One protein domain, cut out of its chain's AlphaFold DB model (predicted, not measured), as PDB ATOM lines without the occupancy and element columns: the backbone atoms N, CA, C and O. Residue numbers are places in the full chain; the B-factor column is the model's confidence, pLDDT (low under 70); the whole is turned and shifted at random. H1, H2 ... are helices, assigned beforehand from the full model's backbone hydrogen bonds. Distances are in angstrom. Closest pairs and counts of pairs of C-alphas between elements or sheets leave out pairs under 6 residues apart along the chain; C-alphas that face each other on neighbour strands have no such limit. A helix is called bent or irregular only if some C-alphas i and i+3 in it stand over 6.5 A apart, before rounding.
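AT A GLANCE: This is residues 64 to 120 of the 120 residues of an uncharacterized protein of Rhizophagus irregularis (strain DAOM 197198w) (UniProt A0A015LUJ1). A helical hairpin has one short arm, H1, and one long arm, H2; the chain folds back between them, and the far part of H2, with the last residues, sticks out alone at residues 106 to 120. The 57 printed residues hold two named helices, H1 then H2, and no named strand: the class is all helix. The whole is extended, with a radius of gyration of the C-alphas of 16.0 A, a rod spanning 55 by 18 by 12 A.

IN THESE COORDINATES: H1, residues 64 to 80, starts with C-alpha 64 at (218.335, 193.624, 275.665) and is 22.5 A long. It is neither bent nor irregular, but only just: C-alphas 77 and 80 are 6.2 A apart. H2, residues 87 to 118, is 46.8 A long and ends with C-alpha 118 at (241.319, 186.264, 273.460).

HOW THE PARTS SIT: H1 and H2 form a helical hairpin and run opposite ways at a shallow tilt of 27 degrees. H2 touches H1 with residues 90 to 104 alone; the closest C-alphas, of Leu 70 and Arg 97, are 5.9 A apart. In H1 and H2 every O i to N i+4 pair is within hydrogen-bond range.

THE WHOLE: The C-alphas farthest apart, of Asp 82 and Leu 120, are 55.6 A apart. The printed part has no cut, and its link, of 6 residues, is short. Residues 119 to 120 have pLDDT under 70.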
ATOM      1  N   GLY A  64     218.733 193.461 274.265       91.81
ATOM      2  CA  GLY A  64     218.335 193.624 275.665       91.81
ATOM      3  C   GLY A  64     217.128 194.549 275.814       91.81
ATOM      4  O   GLY A  64     216.189 194.212 276.531       91.81
ATOM      5  N   GLU A  65     217.111 195.665 275.085       94.19
ATOM      6  CA  GLU A  65     215.967 196.587 275.048       94.19
ATOM      7  C   GLU A  65     214.734 195.923 274.441       94.19
ATOM      8  O   GLU A  65     213.665 195.965 275.039       94.19
ATOM      9  N   ALA A  66     214.892 195.210 273.320       94.69
ATOM     10  CA  ALA A  66     213.803 194.451 272.712       94.69
ATOM     11  C   ALA A  66     213.170 193.450 273.695       94.69
ATOM     12  O   ALA A  66     211.946 193.334 273.763       94.69
ATOM     13  N   LEU A  67     213.991 192.746 274.486       95.56
ATOM     14  CA  LEU A  67     213.497 191.824 275.511       95.56
ATOM     15  C   LEU A  67     212.744 192.563 276.627       95.56
ATOM     16  O   LEU A  67     211.654 192.138 276.994       95.56
ATOM     17  N   SER A  68     213.291 193.682 277.108       95.25
ATOM     18  CA  SER A  68     212.669 194.524 278.137       95.25
ATOM     19  C   SER A  68     211.303 195.064 277.696       95.25
ATOM     20  O   SER A  68     210.320 194.980 278.433       95.25
ATOM     21  N   HIS A  69     211.195 195.555 276.459       95.62
ATOM     22  CA  HIS A  69     209.922 196.022 275.910       95.62
ATOM     23  C   HIS A  69     208.894 194.891 275.797       95.62
ATOM     24  O   HIS A  69     207.729 195.090 276.139       95.62
ATOM     25  N   LEU A  70     209.315 193.693 275.379       95.81
ATOM     26  CA  LEU A  70     208.433 192.526 275.323       95.81
ATOM     27  C   LEU A  70     207.987 192.062 276.715       95.81
ATOM     28  O   LEU A  70     206.823 191.700 276.872       95.81
ATOM     29  N   ASP A  71     208.864 192.099 277.721       95.06
ATOM     30  CA  ASP A  71     208.496 191.826 279.115       95.06
ATOM     31  C   ASP A  71     207.421 192.813 279.599       95.06
ATOM     32  O   ASP A  71     206.397 192.394 280.141       95.06
ATOM     33  N   ASN A  72     207.600 194.110 279.325       95.56
ATOM     34  CA  ASN A  72     206.624 195.140 279.688       95.56
ATOM     35  C   ASN A  72     205.269 194.929 278.998       95.56
ATOM     36  O   ASN A  72     204.231 195.062 279.642       95.56
ATOM     37  N   LEU A  73     205.263 194.566 277.710       94.12
ATOM     38  CA  LEU A  73     204.030 194.280 276.972       94.12
ATOM     39  C   LEU A  73     203.297 193.056 277.521       94.12
ATOM     40  O   LEU A  73     202.075 193.089 277.657       94.12
ATOM     41  N   VAL A  74     204.024 191.989 277.867       92.25
ATOM     42  CA  VAL A  74     203.421 190.804 278.495       92.25
ATOM     43  C   VAL A  74     202.778 191.185 279.826       92.25
ATOM     44  O   VAL A  74     201.620 190.849 280.053       92.25
ATOM     45  N   VAL A  75     203.480 191.942 280.675       92.69
ATOM     46  CA  VAL A  75     202.940 192.395 281.969       92.69
ATOM     47  C   VAL A  75     201.707 193.280 281.789       92.69
ATOM     48  O   VAL A  75     200.728 193.137 282.527       92.69
ATOM     49  N   PHE A  76     201.739 194.179 280.805       93.06
ATOM     50  CA  PHE A  76     200.615 195.050 280.499       93.06
ATOM     51  C   PHE A  76     199.373 194.233 280.138       93.06
ATOM     52  O   PHE A  76     198.348 194.370 280.801       93.06
ATOM     53  N   PHE A  77     199.477 193.333 279.160       90.25
ATOM     54  CA  PHE A  77     198.327 192.564 278.685       90.25
ATOM     55  C   PHE A  77     197.868 191.456 279.638       90.25
ATOM     56  O   PHE A  77     196.686 191.127 279.633       90.25
ATOM     57  N   GLU A  78     198.756 190.886 280.458       86.94
ATOM     58  CA  GLU A  78     198.371 189.849 281.425       86.94
ATOM     59  C   GLU A  78     197.753 190.416 282.711       86.94
ATOM     60  O   GLU A  78     196.861 189.784 283.274       86.94
ATOM     61  N   TYR A  79     198.215 191.578 283.195       83.31
ATOM     62  CA  TYR A  79     197.884 192.031 284.557       83.31
ATOM     63  C   TYR A  79     197.375 193.466 284.669       83.31
ATOM     64  O   TYR A  79     196.773 193.798 285.687       83.31
ATOM     65  N   SER A  80     197.649 194.333 283.689       78.38
ATOM     66  CA  SER A  80     197.472 195.789 283.853       78.38
ATOM     67  C   SER A  80     196.532 196.429 282.831       78.38
ATOM     68  O   SER A  80     196.299 197.633 282.887       78.38
ATOM     69  N   SER A  81     196.031 195.650 281.879       77.81
ATOM     70  CA  SER A  81     195.227 196.130 280.764       77.81
ATOM     71  C   SER A  81     193.743 195.909 281.042       77.81
ATOM     72  O   SER A  81     193.310 194.777 281.238       77.81
ATOM     73  N   ASP A  82     192.953 196.979 280.956       80.81
ATOM     74  CA  ASP A  82     191.487 196.891 280.862       80.81
ATOM     75  C   ASP A  82     191.028 196.415 279.465       80.81
ATOM     76  O   ASP A  82     189.855 196.110 279.244       80.81
ATOM     77  N   VAL A  83     191.955 196.347 278.502       81.00
ATOM     78  CA  VAL A  83     191.717 195.849 277.144       81.00
ATOM     79  C   VAL A  83     191.846 194.330 277.139       81.00
ATOM     80  O   VAL A  83     192.917 193.791 277.431       81.00
ATOM     81  N   SER A  84     190.765 193.639 276.763       80.25
ATOM     82  CA  SER A  84     190.803 192.192 276.572       80.25
ATOM     83  C   SER A  84     191.578 191.858 275.299       80.25
ATOM     84  O   SER A  84     191.139 192.193 274.198       80.25
ATOM     85  N   VAL A  85     192.700 191.165 275.448       84.75
ATOM     86  CA  VAL A  85     193.464 190.611 274.329       84.75
ATOM     87  C   VAL A  85     193.059 189.166 274.090       84.75
ATOM     88  O   VAL A  85     192.807 188.404 275.028       84.75
ATOM     89  N   ASN A  86     192.990 188.772 272.820       89.81
ATOM     90  CA  ASN A  86     192.698 187.393 272.460       89.81
ATOM     91  C   ASN A  86     193.832 186.477 272.969       89.81
ATOM     92  O   ASN A  86     195.004 186.756 272.701       89.81
ATOM     93  N   PRO A  87     193.533 185.336 273.616       88.56
ATOM     94  CA  PRO A  87     194.550 184.361 274.015       88.56
ATOM     95  C   PRO A  87     195.536 183.972 272.900       88.56
ATOM     96  O   PRO A  87     196.710 183.720 273.172       88.56
ATOM     97  N   SER A  88     195.087 183.951 271.639       93.19
ATOM     98  CA  SER A  88     195.962 183.694 270.486       93.19
ATOM     99  C   SER A  88     197.047 184.764 270.323       93.19
ATOM    100  O   SER A  88     198.220 184.429 270.157       93.19
ATOM    101  N   GLU A  89     196.690 186.044 270.433       91.88
ATOM    102  CA  GLU A  89     197.616 187.180 270.308       91.88
ATOM    103  C   GLU A  89     198.632 187.183 271.449       91.88
ATOM    104  O   GLU A  89     199.835 187.309 271.218       91.88
ATOM    105  N   LEU A  90     198.167 186.916 272.672       91.00
ATOM    106  CA  LEU A  90     199.038 186.781 273.837       91.00
ATOM    107  C   LEU A  90     200.020 185.608 273.667       91.00
ATOM    108  O   LEU A  90     201.206 185.728 273.981       91.00
ATOM    109  N   SER A  91     199.577 184.497 273.065       92.88
ATOM    110  CA  SER A  91     200.460 183.371 272.738       92.88
ATOM    111  C   SER A  91     201.530 183.734 271.700       92.88
ATOM    112  O   SER A  91     202.662 183.250 271.776       92.88
ATOM    113  N   ILE A  92     201.198 184.591 270.728       95.88
ATOM    114  CA  ILE A  92     202.144 185.083 269.722       95.88
ATOM    115  C   ILE A  92     203.178 185.989 270.394       95.88
ATOM    116  O   ILE A  92     204.378 185.798 270.182       95.88
ATOM    117  N   LEU A  93     202.740 186.897 271.267       95.19
ATOM    118  CA  LEU A  93     203.622 187.770 272.038       95.19
ATOM    119  C   LEU A  93     204.623 186.964 272.880       95.19
ATOM    120  O   LEU A  93     205.830 187.205 272.823       95.19
ATOM    121  N   GLN A  94     204.153 185.938 273.594       94.12
ATOM    122  CA  GLN A  94     205.029 185.056 274.370       94.12
ATOM    123  C   GLN A  94     206.022 184.277 273.486       94.12
ATOM    124  O   GLN A  94     207.184 184.096 273.869       94.12
ATOM    125  N   LYS A  95     205.613 183.841 272.284       96.88
ATOM    126  CA  LYS A  95     206.519 183.192 271.319       96.88
ATOM    127  C   LYS A  95     207.615 184.144 270.843       96.88
ATOM    128  O   LYS A  95     208.777 183.740 270.802       96.88
ATOM    129  N   LEU A  96     207.272 185.392 270.523       96.75
ATOM    130  CA  LEU A  96     208.244 186.416 270.127       96.75
ATOM    131  C   LEU A  96     209.237 186.697 271.256       96.75
ATOM    132  O   LEU A  96     210.450 186.632 271.044       96.75
ATOM    133  N   ARG A  97     208.736 186.880 272.480       96.38
ATOM    134  CA  ARG A  97     209.562 187.009 273.685       96.38
ATOM    135  C   ARG A  97     210.554 185.857 273.830       96.38
ATOM    136  O   ARG A  97     211.738 186.089 274.064       96.38
ATOM    137  N   HIS A  98     210.105 184.614 273.646       96.81
ATOM    138  CA  HIS A  98     210.983 183.447 273.733       96.81
ATOM    139  C   HIS A  98     212.091 183.457 272.666       96.81
ATOM    140  O   HIS A  98     213.241 183.124 272.960       96.81
ATOM    141  N   GLN A  99     211.774 183.859 271.432       96.31
ATOM    142  CA  GLN A  99     212.768 183.965 270.361       96.31
ATOM    143  C   GLN A  99     213.823 185.036 270.660       96.31
ATOM    144  O   GLN A  99     215.022 184.770 270.522       96.31
ATOM    145  N   VAL A 100     213.396 186.215 271.121       95.25
ATOM    146  CA  VAL A 100     214.308 187.301 271.502       95.25
ATOM    147  C   VAL A 100     215.186 186.883 272.680       95.25
ATOM    148  O   VAL A 100     216.403 187.046 272.613       95.25
ATOM    149  N   LEU A 101     214.617 186.238 273.704       95.06
ATOM    150  CA  LEU A 101     215.370 185.703 274.841       95.06
ATOM    151  C   LEU A 101     216.441 184.698 274.398       95.06
ATOM    152  O   LEU A 101     217.591 184.773 274.834       95.06
ATOM    153  N   LYS A 102     216.093 183.770 273.500       94.69
ATOM    154  CA  LYS A 102     217.048 182.802 272.947       94.69
ATOM    155  C   LYS A 102     218.190 183.502 272.206       94.69
ATOM    156  O   LYS A 102     219.350 183.135 272.385       94.69
ATOM    157  N   SER A 103     217.871 184.515 271.402       92.44
ATOM    158  CA  SER A 103     218.859 185.328 270.681       92.44
ATOM    159  C   SER A 103     219.781 186.092 271.636       92.44
ATOM    160  O   SER A 103     221.003 186.067 271.470       92.44
ATOM    161  N   TYR A 104     219.214 186.703 272.679       93.06
ATOM    162  CA  TYR A 104     219.955 187.404 273.724       93.06
ATOM    163  C   TYR A 104     220.942 186.465 274.430       93.06
ATOM    164  O   TYR A 104     222.148 186.709 274.391       93.06
ATOM    165  N   ILE A 105     220.465 185.329 274.952       91.25
ATOM    166  CA  ILE A 105     221.305 184.335 275.639       91.25
ATOM    167  C   ILE A 105     222.421 183.821 274.724       91.25
ATOM    168  O   ILE A 105     223.565 183.691 275.159       91.25
ATOM    169  N   ASN A 106     222.109 183.519 273.462       90.12
ATOM    170  CA  ASN A 106     223.113 183.053 272.509       90.12
ATOM    171  C   ASN A 106     224.190 184.112 272.262       90.12
ATOM    172  O   ASN A 106     225.371 183.774 272.239       90.12
ATOM    173  N   SER A 107     223.806 185.386 272.143       86.06
ATOM    174  CA  SER A 107     224.779 186.468 271.991       86.06
ATOM    175  C   SER A 107     225.670 186.626 273.223       86.06
ATOM    176  O   SER A 107     226.882 186.751 273.075       86.06
ATOM    177  N   SER A 108     225.116 186.508 274.434       82.06
ATOM    178  CA  SER A 108     225.905 186.538 275.668       82.06
ATOM    179  C   SER A 108     226.886 185.367 275.751       82.06
ATOM    180  O   SER A 108     228.034 185.558 276.133       82.06
ATOM    181  N   LYS A 109     226.465 184.155 275.361       84.75
ATOM    182  CA  LYS A 109     227.345 182.974 275.331       84.75
ATOM    183  C   LYS A 109     228.492 183.133 274.336       84.75
ATOM    184  O   LYS A 109     229.616 182.769 274.670       84.75
ATOM    185  N   GLN A 110     228.209 183.670 273.149       78.19
ATOM    186  CA  GLN A 110     229.229 183.924 272.131       78.19
ATOM    187  C   GLN A 110     230.273 184.918 272.646       78.19
ATOM    188  O   GLN A 110     231.457 184.616 272.601       78.19
ATOM    189  N   ILE A 111     229.833 186.026 273.253       77.00
ATOM    190  CA  ILE A 111     230.730 187.017 273.866       77.00
ATOM    191  C   ILE A 111     231.626 186.366 274.930       77.00
ATOM    192  O   ILE A 111     232.829 186.609 274.962       77.00
ATOM    193  N   THR A 112     231.071 185.506 275.788       80.44
ATOM    194  CA  THR A 112     231.858 184.798 276.808       80.44
ATOM    195  C   THR A 112     232.923 183.884 276.196       80.44
ATOM    196  O   THR A 112     234.049 183.851 276.690       80.44
ATOM    197  N   LEU A 113     232.587 183.144 275.134       81.44
ATOM    198  CA  LEU A 113     233.536 182.282 274.423       81.44
ATOM    199  C   LEU A 113     234.640 183.094 273.741       81.44
ATOM    200  O   LEU A 113     235.816 182.760 273.879       81.44
ATOM    201  N   ASP A 114     234.265 184.172 273.055       81.31
ATOM    202  CA  ASP A 114     235.201 185.048 272.350       81.31
ATOM    203  C   ASP A 114     236.201 185.679 273.331       81.31
ATOM    204  O   ASP A 114     237.407 185.679 273.079       81.31
ATOM    205  N   ASN A 115     235.719 186.120 274.499       80.06
ATOM    206  CA  ASN A 115     236.562 186.661 275.564       80.06
ATOM    207  C   ASN A 115     237.561 185.625 276.100       80.06
ATOM    208  O   ASN A 115     238.715 185.962 276.346       80.06
ATOM    209  N   PHE A 116     237.142 184.366 276.267       82.50
ATOM    210  CA  PHE A 116     238.027 183.297 276.739       82.50
ATOM    211  C   PHE A 116     239.149 182.991 275.735       82.50
ATOM    212  O   PHE A 116     240.304 182.828 276.130       82.50
ATOM    213  N   ILE A 117     238.831 182.951 274.437       80.69
ATOM    214  CA  ILE A 117     239.817 182.707 273.373       80.69
ATOM    215  C   ILE A 117     240.833 183.852 273.284       80.69
ATOM    216  O   ILE A 117     242.008 183.589 273.070       80.69
ATOM    217  N   GLN A 118     240.412 185.105 273.480       74.00
ATOM    218  CA  GLN A 118     241.319 186.264 273.460       74.00
ATOM    219  C   GLN A 118     242.285 186.323 274.652       74.00
ATOM    220  O   GLN A 118     243.283 187.038 274.590       74.00
ATOM    221  N   THR A 119     241.993 185.609 275.741       68.50
ATOM    222  CA  THR A 119     242.872 185.526 276.918       68.50
ATOM    223  C   THR A 119     243.921 184.406 276.863       68.50
ATOM    224  O   THR A 119     244.718 184.303 277.797       68.50
ATOM    225  N   LEU A 120     243.926 183.581 275.808       53.47
ATOM    226  CA  LEU A 120     244.951 182.562 275.517       53.47
ATOM    227  C   LEU A 120     246.052 183.124 274.609       53.47
ATOM    228  O   LEU A 120     247.225 182.759 274.850       53.47
TER     229      LEU A 120